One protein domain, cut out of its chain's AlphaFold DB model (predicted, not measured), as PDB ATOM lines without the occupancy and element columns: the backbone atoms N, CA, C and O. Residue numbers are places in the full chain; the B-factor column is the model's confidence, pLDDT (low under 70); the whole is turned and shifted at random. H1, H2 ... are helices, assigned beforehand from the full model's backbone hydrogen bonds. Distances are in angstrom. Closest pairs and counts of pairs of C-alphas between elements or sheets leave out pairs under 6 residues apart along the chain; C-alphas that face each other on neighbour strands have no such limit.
ATOM      1  N   LEU A 169      17.955  -1.118  19.226       94.19
ATOM      2  CA  LEU A 169      18.877  -0.129  18.676       94.19
ATOM      3  C   LEU A 169      18.315   0.444  17.368       94.19
ATOM      4  O   LEU A 169      18.083  -0.299  16.408       94.19
ATOM      5  N   ALA A 170      18.124   1.758  17.321       92.88
ATOM      6  CA  ALA A 170      17.835   2.492  16.102       92.88
ATOM      7  C   ALA A 170      19.107   2.573  15.248       92.88
ATOM      8  O   ALA A 170      20.112   3.152  15.653       92.88
ATOM      9  N   GLN A 171      19.058   1.978  14.055       90.81
ATOM     10  CA  GLN A 171      20.059   2.237  13.017       90.81
ATOM     11  C   GLN A 171      19.910   3.678  12.510       90.81
ATOM     12  O   GLN A 171      18.843   4.273  12.670       90.81
ATOM     13  N   GLU A 172      20.949   4.212  11.868       86.31
ATOM     14  CA  GLU A 172      21.010   5.616  11.433       86.31
ATOM     15  C   GLU A 172      19.780   6.041  10.613       86.31
ATOM     16  O   GLU A 172      19.115   7.008  10.975       86.31
ATOM     17  N   ASP A 173      19.369   5.252   9.615       86.19
ATOM     18  CA  ASP A 173      18.168   5.534   8.810       86.19
ATOM     19  C   ASP A 173      16.890   5.653   9.660       86.19
ATOM     20  O   ASP A 173      16.018   6.491   9.406       86.19
ATOM     21  N   HIS A 174      16.764   4.816  10.695       90.69
ATOM     22  CA  HIS A 174      15.607   4.844  11.584       90.69
ATOM     23  C   HIS A 174      15.659   6.049  12.527       90.69
ATOM     24  O   HIS A 174      14.641   6.716  12.714       90.69
ATOM     25  N   ALA A 175      16.837   6.358  13.076       93.94
ATOM     26  CA  ALA A 175      17.055   7.540  13.903       93.94
ATOM     27  C   ALA A 175      16.732   8.826  13.123       93.94
ATOM     28  O   ALA A 175      15.963   9.657  13.603       93.94
ATOM     29  N   LEU A 176      17.189   8.935  11.872       94.12
ATOM     30  CA  LEU A 176      16.873  10.057  10.983       94.12
ATOM     31  C   LEU A 176      15.381  10.143  10.653       94.12
ATOM     32  O   LEU A 176      14.818  11.235  10.621       94.12
ATOM     33  N   SER A 177      14.699   9.011  10.457       92.88
ATOM     34  CA  SER A 177      13.246   9.009  10.254       92.88
ATOM     35  C   SER A 177      12.484   9.513  11.485       92.88
ATOM     36  O   SER A 177      11.488  10.234  11.345       92.88
ATOM     37  N   LEU A 178      12.916   9.132  12.690       94.50
ATOM     38  CA  LEU A 178      12.338   9.631  13.938       94.50
ATOM     39  C   LEU A 178      12.642  11.122  14.118       94.50
ATOM     40  O   LEU A 178      11.723  11.887  14.405       94.50
ATOM     41  N   MET A 179      13.880  11.545  13.853       96.62
ATOM     42  CA  MET A 179      14.291  12.947  13.911       96.62
ATOM     43  C   MET A 179      13.497  13.807  12.923       96.62
ATOM     44  O   MET A 179      12.977  14.849  13.300       96.62
ATOM     45  N   LYS A 180      13.283  13.343  11.687       94.88
ATOM     46  CA  LYS A 180      12.437  14.032  10.699       94.88
ATOM     47  C   LYS A 180      11.018  14.265  11.218       94.88
ATOM     48  O   LYS A 180      10.433  15.324  10.991       94.88
ATOM     49  N   THR A 181      10.461  13.273  11.910       93.62
ATOM     50  CA  THR A 181       9.128  13.394  12.511       93.62
ATOM     51  C   THR A 181       9.136  14.429  13.636       93.62
ATOM     52  O   THR A 181       8.229  15.256  13.698       93.62
ATOM     53  N   ALA A 182      10.178  14.435  14.471       96.38
ATOM     54  CA  ALA A 182      10.352  15.415  15.540       96.38
ATOM     55  C   ALA A 182      10.503  16.849  15.004       96.38
ATOM     56  O   ALA A 182       9.797  17.743  15.465       96.38
ATOM     57  N   VAL A 183      11.335  17.046  13.973       95.62
ATOM     58  CA  VAL A 183      11.484  18.321  13.250       95.62
ATOM     59  C   VAL A 183      10.131  18.793  12.722       95.62
ATOM     60  O   VAL A 183       9.716  19.911  13.003       95.62
ATOM     61  N   THR A 184       9.392  17.922  12.030       93.44
ATOM     62  CA  THR A 184       8.080  18.273  11.462       93.44
ATOM     63  C   THR A 184       7.087  18.701  12.546       93.44
ATOM     64  O   THR A 184       6.407  19.715  12.392       93.44
ATOM     65  N   ALA A 185       7.017  17.961  13.656       93.25
ATOM     66  CA  ALA A 185       6.117  18.267  14.764       93.25
ATOM     67  C   ALA A 185       6.476  19.591  15.462       93.25
ATOM     68  O   ALA A 185       5.588  20.388  15.768       93.25
ATOM     69  N   ALA A 186       7.767  19.860  15.678       94.75
ATOM     70  CA  ALA A 186       8.223  21.130  16.236       94.75
ATOM     71  C   ALA A 186       7.907  22.295  15.289       94.75
ATOM     72  O   ALA A 186       7.329  23.292  15.713       94.75
ATOM     73  N   CYS A 187       8.189  22.157  13.993       92.25
ATOM     74  CA  CYS A 187       7.863  23.190  13.017       92.25
ATOM     75  C   CYS A 187       6.365  23.499  12.954       92.25
ATOM     76  O   CYS A 187       5.996  24.664  12.853       92.25
ATOM     77  N   GLN A 188       5.498  22.488  13.067       91.69
ATOM     78  CA  GLN A 188       4.051  22.700  13.165       91.69
ATOM     79  C   GLN A 188       3.674  23.492  14.424       91.69
ATOM     80  O   GLN A 188       2.880  24.428  14.339       91.69
ATOM     81  N   LYS A 189       4.271  23.159  15.577       93.62
ATOM     82  CA  LYS A 189       4.052  23.870  16.847       93.62
ATOM     83  C   LYS A 189       4.455  25.348  16.754       93.62
ATOM     84  O   LYS A 189       3.702  26.205  17.207       93.62
ATOM     85  N   TYR A 190       5.604  25.639  16.142       93.19
ATOM     86  CA  TYR A 190       6.157  26.995  16.010       93.19
ATOM     87  C   TYR A 190       5.758  27.712  14.709       93.19
ATOM     88  O   TYR A 190       6.242  28.806  14.444       93.19
ATOM     89  N   LYS A 191       4.861  27.129  13.900       91.69
ATOM     90  CA  LYS A 191       4.384  27.685  12.617       91.69
ATOM     91  C   LYS A 191       5.516  28.047  11.636       91.69
ATOM     92  O   LYS A 191       5.448  29.053  10.939       91.69
ATOM     93  N   ILE A 192       6.545  27.205  11.559       88.56
ATOM     94  CA  ILE A 192       7.657  27.363  10.615       88.56
ATOM     95  C   ILE A 192       7.210  26.857   9.237       88.56
ATOM     96  O   ILE A 192       6.977  25.662   9.056       88.56
ATOM     97  N   GLU A 193       7.098  27.756   8.256       78.50
ATOM     98  CA  GLU A 193       6.560  27.440   6.920       78.50
ATOM     99  C   GLU A 193       7.508  26.585   6.060       78.50
ATOM    100  O   GLU A 193       7.063  25.778   5.244       78.50
ATOM    101  N   LYS A 194       8.823  26.720   6.260       78.19
ATOM    102  CA  LYS A 194       9.870  26.122   5.412       78.19
ATOM    103  C   LYS A 194      10.511  24.875   6.028       78.19
ATOM    104  O   LYS A 194      11.728  24.746   6.098       78.19
ATOM    105  N   VAL A 195       9.691  23.922   6.472       74.38
ATOM    106  CA  VAL A 195      10.169  22.668   7.100       74.38
ATOM    107  C   VAL A 195      11.098  21.871   6.179       74.38
ATOM    108  O   VAL A 195      12.019  21.208   6.646       74.38
ATOM    109  N   THR A 196      10.864  21.936   4.866       71.12
ATOM    110  CA  THR A 196      11.674  21.252   3.846       71.12
ATOM    111  C   THR A 196      13.112  21.743   3.771       71.12
ATOM    112  O   THR A 196      13.957  21.015   3.253       71.12
ATOM    113  N   ASP A 197      13.380  22.941   4.287       77.38
ATOM    114  CA  ASP A 197      14.683  23.594   4.184       77.38
ATOM    115  C   ASP A 197      15.584  23.221   5.375       77.38
ATOM    116  O   ASP A 197      16.796  23.413   5.323       77.38
ATOM    117  N   ILE A 198      15.014  22.623   6.432       86.25
ATOM    118  CA  ILE A 198      15.768  22.138   7.590       86.25
ATOM    119  C   ILE A 198      16.394  20.784   7.255       86.25
ATOM    120  O   ILE A 198      15.706  19.774   7.066       86.25
ATOM    121  N   ASN A 199      17.724  20.737   7.247       89.81
ATOM    122  CA  ASN A 199      18.448  19.490   7.060       89.81
ATOM    123  C   ASN A 199      18.388  18.623   8.331       89.81
ATOM    124  O   ASN A 199      19.078  18.862   9.320       89.81
ATOM    125  N   VAL A 200      17.587  17.559   8.277       92.62
ATOM    126  CA  VAL A 200      17.406  16.596   9.377       92.62
ATOM    127  C   VAL A 200      18.725  15.956   9.826       92.62
ATOM    128  O   VAL A 200      18.887  15.686  11.016       92.62
ATOM    129  N   GLN A 201      19.670  15.724   8.906       92.00
ATOM    130  CA  GLN A 201      20.977  15.157   9.247       92.00
ATOM    131  C   GLN A 201      21.771  16.102  10.149       92.00
ATOM    132  O   GLN A 201      22.420  15.645  11.089       92.00
ATOM    133  N   ASP A 202      21.711  17.405   9.882       93.19
ATOM    134  CA  ASP A 202      22.466  18.406  10.635       93.19
ATOM    135  C   ASP A 202      21.876  18.551  12.044       93.19
ATOM    136  O   ASP A 202      22.616  18.539  13.026       93.19
ATOM    137  N   VAL A 203      20.541  18.532  12.166       95.69
ATOM    138  CA  VAL A 203      19.845  18.506  13.467       95.69
ATOM    139  C   VAL A 203      20.197  17.248  14.267       95.69
ATOM    140  O   VAL A 203      20.492  17.330  15.459       95.69
ATOM    141  N   TYR A 204      20.206  16.073  13.627       95.62
ATOM    142  CA  TYR A 204      20.616  14.824  14.277       95.62
ATOM    143  C   TYR A 204      22.094  14.845  14.691       95.62
ATOM    144  O   TYR A 204      22.448  14.408  15.787       95.62
ATOM    145  N   THR A 205      22.961  15.414  13.854       94.06
ATOM    146  CA  THR A 205      24.385  15.592  14.161       94.06
ATOM    147  C   THR A 205      24.570  16.504  15.369       94.06
ATOM    148  O   THR A 205      25.319  16.149  16.276       94.06
ATOM    149  N   LEU A 206      23.855  17.634  15.435       95.69
ATOM    150  CA  LEU A 206      23.872  18.516  16.601       95.69
ATOM    151  C   LEU A 206      23.380  17.794  17.857       95.69
ATOM    152  O   LEU A 206      24.014  17.898  18.898       95.69
ATOM    153  N   TYR A 207      22.289  17.033  17.756       95.62
ATOM    154  CA  TYR A 207      21.748  16.254  18.867       95.62
ATOM    155  C   TYR A 207      22.782  15.269  19.445       95.62
ATOM    156  O   TYR A 207      23.023  15.257  20.654       95.62
ATOM    157  N   THR A 208      23.424  14.468  18.586       94.88
ATOM    158  CA  THR A 208      24.455  13.505  19.023       94.88
ATOM    159  C   THR A 208      25.671  14.213  19.618       94.88
ATOM    160  O   THR A 208      26.144  13.823  20.684       94.88
ATOM    161  N   TYR A 209      26.120  15.305  18.987       95.19
ATOM    162  CA  TYR A 209      27.215  16.132  19.483       95.19
ATOM    163  C   TYR A 209      26.897  16.715  20.863       95.19
ATOM    164  O   TYR A 209      27.704  16.586  21.773       95.19
ATOM    165  N   ALA A 210      25.714  17.302  21.047       95.44
ATOM    166  CA  ALA A 210      25.296  17.884  22.318       95.44
ATOM    167  C   ALA A 210      25.272  16.837  23.440       95.44
ATOM    168  O   ALA A 210      25.774  17.093  24.532       95.44
ATOM    169  N   LYS A 211      24.757  15.631  23.158       94.56
ATOM    170  CA  LYS A 211      24.745  14.527  24.126       94.56
ATOM    171  C   LYS A 211      26.142  14.037  24.497       94.56
ATOM    172  O   LYS A 211      26.429  13.867  25.679       94.56
ATOM    173  N   GLU A 212      26.988  13.756  23.512       95.44
ATOM    174  CA  GLU A 212      28.307  13.158  23.758       95.44
ATOM    175  C   GLU A 212      29.329  14.168  24.289       95.44
ATOM    176  O   GLU A 212      30.212  13.790  25.062       95.44
ATOM    177  N   SER A 213      29.163  15.446  23.945       95.38
ATOM    178  CA  SER A 213      29.909  16.563  24.527       95.38
ATOM    179  C   SER A 213      29.338  17.046  25.864       95.38
ATOM    180  O   SER A 213      29.942  17.904  26.493       95.38
ATOM    181  N   MET A 214      28.208  16.485  26.317       94.56
ATOM    182  CA  MET A 214      27.538  16.827  27.579       94.56
ATOM    183  C   MET A 214      27.172  18.317  27.708       94.56
ATOM    184  O   MET A 214      27.271  18.882  28.793       94.56
ATOM    185  N   LEU A 215      26.742  18.941  26.608       94.25
ATOM    186  CA  LEU A 215      26.406  20.367  26.587       94.25
ATOM    187  C   LEU A 215      25.103  20.651  27.335       94.25
ATOM    188  O   LEU A 215      24.114  19.926  27.175       94.25
ATOM    189  N   ASP A 216      25.082  21.752  28.082       92.19
ATOM    190  CA  ASP A 216      23.842  22.344  28.572       92.19
ATOM    191  C   ASP A 216      23.229  23.315  27.542       92.19
ATOM    192  O   ASP A 216      23.735  23.496  26.431       92.19
ATOM    193  N   SER A 217      22.092  23.931  27.881       88.12
ATOM    194  CA  SER A 217      21.410  24.868  26.979       88.12
ATOM    195  C   SER A 217      22.225  26.133  26.684       88.12
ATOM    196  O   SER A 217      22.081  26.695  25.597       88.12
ATOM    197  N   ALA A 218      23.045  26.599  27.631       90.06
ATOM    198  CA  ALA A 218      23.870  27.788  27.452       90.06
ATOM    199  C   ALA A 218      25.039  27.483  26.507       90.06
ATOM    200  O   ALA A 218      25.239  28.221  25.540       90.06
ATOM    201  N   ASP A 219      25.720  26.357  26.707       92.38
ATOM    202  CA  ASP A 219      26.811  25.899  25.844       92.38
ATOM    203  C   ASP A 219      26.319  25.568  24.429       92.38
ATOM    204  O   ASP A 219      26.941  25.944  23.434       92.38
ATOM    205  N   LEU A 220      25.160  24.906  24.318       92.06
ATOM    206  CA  LEU A 220      24.550  24.573  23.030       92.06
ATOM    207  C   LEU A 220      24.288  25.828  22.191       92.06
ATOM    208  O   LEU A 220      24.534  25.818  20.986       92.06
ATOM    209  N   SER A 221      23.822  26.909  22.827       90.88
ATOM    210  CA  SER A 221      23.482  28.166  22.148       90.88
ATOM    211  C   SER A 221      24.684  28.891  21.532       90.88
ATOM    212  O   SER A 221      24.508  29.694  20.618       90.88
ATOM    213  N   GLN A 222      25.897  28.591  22.003       91.06
ATOM    214  CA  GLN A 222      27.147  29.179  21.518       91.06
ATOM    215  C   GLN A 222      27.869  28.276  20.508       91.06
ATOM    216  O   GLN A 222      28.913  28.651  19.985       91.06
ATOM    217  N   ASN A 223      27.344  27.078  20.236       91.44
ATOM    218  CA  ASN A 223      27.999  26.113  19.365       91.44
ATOM    219  C   ASN A 223      27.787  26.438  17.878       91.44
ATOM    220  O   ASN A 223      26.652  26.614  17.438       91.44
ATOM    221  N   ASP A 224      28.852  26.389  17.075       90.44
ATOM    222  CA  ASP A 224      28.785  26.656  15.629       90.44
ATOM    223  C   ASP A 224      27.756  25.774  14.908       90.44
ATOM    224  O   ASP A 224      26.981  26.265  14.097       90.44
ATOM    225  N   LYS A 225      27.656  24.481  15.261       90.12
ATOM    226  CA  LYS A 225      26.675  23.572  14.640       90.12
ATOM    227  C   LYS A 225      25.236  23.976  14.946       90.12
ATOM    228  O   LYS A 225      24.346  23.635  14.178       90.12
ATOM    229  N   PHE A 226      24.993  24.620  16.088       92.88
ATOM    230  CA  PHE A 226      23.684  25.167  16.430       92.88
ATOM    231  C   PHE A 226      23.420  26.452  15.643       92.88
ATOM    232  O   PHE A 226      22.361  26.574  15.029       92.88
ATOM    233  N   ILE A 227      24.398  27.361  15.601       90.50
ATOM    234  CA  ILE A 227      24.316  28.624  14.855       90.50
ATOM    235  C   ILE A 227      24.045  28.354  13.365       90.50
ATOM    236  O   ILE A 227      23.149  28.965  12.782       90.50
ATOM    237  N   ASP A 228      24.738  27.375  12.778       89.25
ATOM    238  CA  ASP A 228      24.610  26.968  11.374       89.25
ATOM    239  C   ASP A 228      23.214  26.435  11.009       89.25
ATOM    240  O   ASP A 228      22.817  26.499   9.845       89.25
ATOM    241  N   LEU A 229      22.439  25.922  11.977       88.94
ATOM    242  CA  LEU A 229      21.058  25.494  11.717       88.94
ATOM    243  C   LEU A 229      20.116  26.675  11.460       88.94
ATOM    244  O   LEU A 229      19.062  26.478  10.856       88.94
ATOM    245  N   GLY A 230      20.449  27.875  11.952       89.31
ATOM    246  CA  GLY A 230      19.595  29.059  11.831       89.31
ATOM    247  C   GLY A 230      18.237  28.926  12.535       89.31
ATOM    248  O   GLY A 230      17.272  29.570  12.127       89.31
ATOM    249  N   LEU A 231      18.141  28.070  13.560       90.69
ATOM    250  CA  LEU A 231      16.928  27.846  14.350       90.69
ATOM    251  C   LEU A 231      17.056  28.471  15.741       90.69
ATOM    252  O   LEU A 231      18.140  28.532  16.314       90.69
ATOM    253  N   GLU A 232      15.930  28.878  16.324       92.69
ATOM    254  CA  GLU A 232      15.898  29.336  17.714       92.69
ATOM    255  C   GLU A 232      16.153  28.177  18.693       92.69
ATOM    256  O   GLU A 232      15.730  27.037  18.469       92.69
ATOM    257  N   LEU A 233      16.796  28.477  19.828       94.31
ATOM    258  CA  LEU A 233      17.141  27.481  20.848       94.31
ATOM    259  C   LEU A 233      15.907  26.730  21.375       94.31
ATOM    260  O   LEU A 233      15.959  25.516  21.571       94.31
ATOM    261  N   GLU A 234      14.780  27.425  21.558       94.62
ATOM    262  CA  GLU A 234      13.514  26.821  22.005       94.62
ATOM    263  C   GLU A 234      12.963  25.793  20.998       94.62
ATOM    264  O   GLU A 234      12.412  24.751  21.373       94.62
ATOM    265  N   VAL A 235      13.155  26.048  19.701       94.88
ATOM    266  CA  VAL A 235      12.753  25.128  18.632       94.88
ATOM    267  C   VAL A 235      13.633  23.881  18.668       94.88
ATOM    268  O   VAL A 235      13.105  22.770  18.685       94.88
ATOM    269  N   VAL A 236      14.958  24.043  18.729       96.06
ATOM    270  CA  VAL A 236      15.915  22.918  18.751       96.06
ATOM    271  C   VAL A 236      15.721  22.043  19.989       96.06
ATOM    272  O   VAL A 236      15.617  20.821  19.872       96.06
ATOM    273  N   THR A 237      15.589  22.648  21.169       95.75
ATOM    274  CA  THR A 237      15.298  21.920  22.415       95.75
ATOM    275  C   THR A 237      13.961  21.183  22.348       95.75
ATOM    276  O   THR A 237      13.894  20.005  22.703       95.75
ATOM    277  N   THR A 238      12.918  21.799  21.780       97.00
ATOM    278  CA  THR A 238      11.643  21.107  21.536       97.00
ATOM    279  C   THR A 238      11.806  19.919  20.582       97.00
ATOM    280  O   THR A 238      11.196  18.871  20.804       97.00
ATOM    281  N   ILE A 239      12.621  20.041  19.528       97.56
ATOM    282  CA  ILE A 239      12.913  18.924  18.616       97.56
ATOM    283  C   ILE A 239      13.565  17.772  19.388       97.56
ATOM    284  O   ILE A 239      13.128  16.627  19.244       97.56
ATOM    285  N   PHE A 240      14.564  18.059  20.229       97.31
ATOM    286  CA  PHE A 240      15.252  17.044  21.032       97.31
ATOM    287  C   PHE A 240      14.291  16.342  21.996       97.31
ATOM    288  O   PHE A 240      14.267  15.111  22.049       97.31
ATOM    289  N   ASP A 241      13.428  17.096  22.679       97.44
ATOM    290  CA  ASP A 241      12.411  16.552  23.582       97.44
ATOM    291  C   ASP A 241      11.412  15.639  22.863       97.44
ATOM    292  O   ASP A 241      11.071  14.556  23.356       97.44
ATOM    293  N   ILE A 242      10.924  16.055  21.688       98.00
ATOM    294  CA  ILE A 242      10.009  15.237  20.884       98.00
ATOM    295  C   ILE A 242      10.725  13.965  20.420       98.00
ATOM    296  O   ILE A 242      10.157  12.877  20.539       98.00
ATOM    297  N   TYR A 243      11.969  14.073  19.946       97.88
ATOM    298  CA  TYR A 243      12.773  12.930  19.513       97.88
ATOM    299  C   TYR A 243      12.980  11.911  20.648       97.88
ATOM    300  O   TYR A 243      12.707  10.723  20.466       97.88
ATOM    301  N   GLU A 244      13.352  12.367  21.846       96.62
ATOM    302  CA  GLU A 244      13.491  11.531  23.047       96.62
ATOM    303  C   GLU A 244      12.189  10.826  23.437       96.62
ATOM    304  O   GLU A 244      12.164   9.614  23.678       96.62
ATOM    305  N   ARG A 245      11.070  11.562  23.469       96.50
ATOM    306  CA  ARG A 245       9.753  10.981  23.775       96.50
ATOM    307  C   ARG A 245       9.356   9.938  22.739       96.50
ATOM    308  O   ARG A 245       8.867   8.872  23.105       96.50
ATOM    309  N   MET A 246       9.588  10.212  21.458       95.50
ATOM    310  CA  MET A 246       9.301   9.275  20.376       95.50
ATOM    311  C   MET A 246      10.139   7.999  20.477       95.50
ATOM    312  O   MET A 246       9.581   6.910  20.316       95.50
ATOM    313  N   LYS A 247      11.440   8.116  20.773       95.56
ATOM    314  CA  LYS A 247      12.316   6.966  21.030       95.56
ATOM    315  C   LYS A 247      11.760   6.096  22.154       95.56
ATOM    316  O   LYS A 247      11.533   4.905  21.941       95.56
ATOM    317  N   LYS A 248      11.422   6.696  23.300       94.44
ATOM    318  CA  LYS A 248      10.832   5.984  24.448       94.44
ATOM    319  C   LYS A 248       9.499   5.315  24.112       94.44
ATOM    320  O   LYS A 248       9.344   4.121  24.358       94.44
ATOM    321  N   LEU A 249       8.562   6.041  23.496       94.69
ATOM    322  CA  LEU A 249       7.246   5.510  23.112       94.69
ATOM    323  C   LEU A 249       7.357   4.315  22.159       94.69
ATOM    324  O   LEU A 249       6.616   3.342  22.290       94.69
ATOM    325  N   LYS A 250       8.298   4.370  21.211       94.62
ATOM    326  CA  LYS A 250       8.526   3.303  20.229       94.62
ATOM    327  C   LYS A 250       9.522   2.235  20.698       94.62
ATOM    328  O   LYS A 250       9.799   1.314  19.934       94.62
ATOM    329  N   ARG A 251      10.030   2.327  21.934       94.88
ATOM    330  CA  ARG A 251      11.042   1.426  22.517       94.88
ATOM    331  C   ARG A 251      12.318   1.334  21.674       94.88
ATOM    332  O   ARG A 251      12.828   0.245  21.409       94.88
TER     333      ARG A 251
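Overview. This is residues 169 to 251 of the 698 residues of a protein of uncultured Clostridium sp (UniProt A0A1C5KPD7). Two long helices, H1 and H5, cross as an X; H2 stands across both, with short H3 and H4 near it. The printed part has 83 residues with five named helices, H1 to H5: all helix. It is compact, radius of gyration of the C-alphas 12.0 A, spanning 32 by 31 by 18 A.

Arrangement. Start at H1, residues 172 to 189; it touches H5, residues 233 to 249, opposite ways at a steep tilt of 54 degrees, closest C-alphas 182 and 243, 5.3 A. H2, residues 200 to 212, touches H1 with 200 to 204 alone, closest C-alphas 200 and 180, 5.7 A. H4, residues 224 to 227, only just touches H2, with 3 C-alpha pairs within 8 A, closest 225 and 206. H3, residues 217 to 221, touches no helix. In H1, H2, H3 and H5 every O i to N i+4 pair is within hydrogen-bond range.

Along the chain. Find C-alpha 172 at (21.010, 5.616, 11.433); H1 runs 25.5 A. H5 ends at C-alpha 249, (7.246, 5.510, 23.112).

Size, cuts and confidence. The printed part has no cut, no long link and no residue under pLDDT 70.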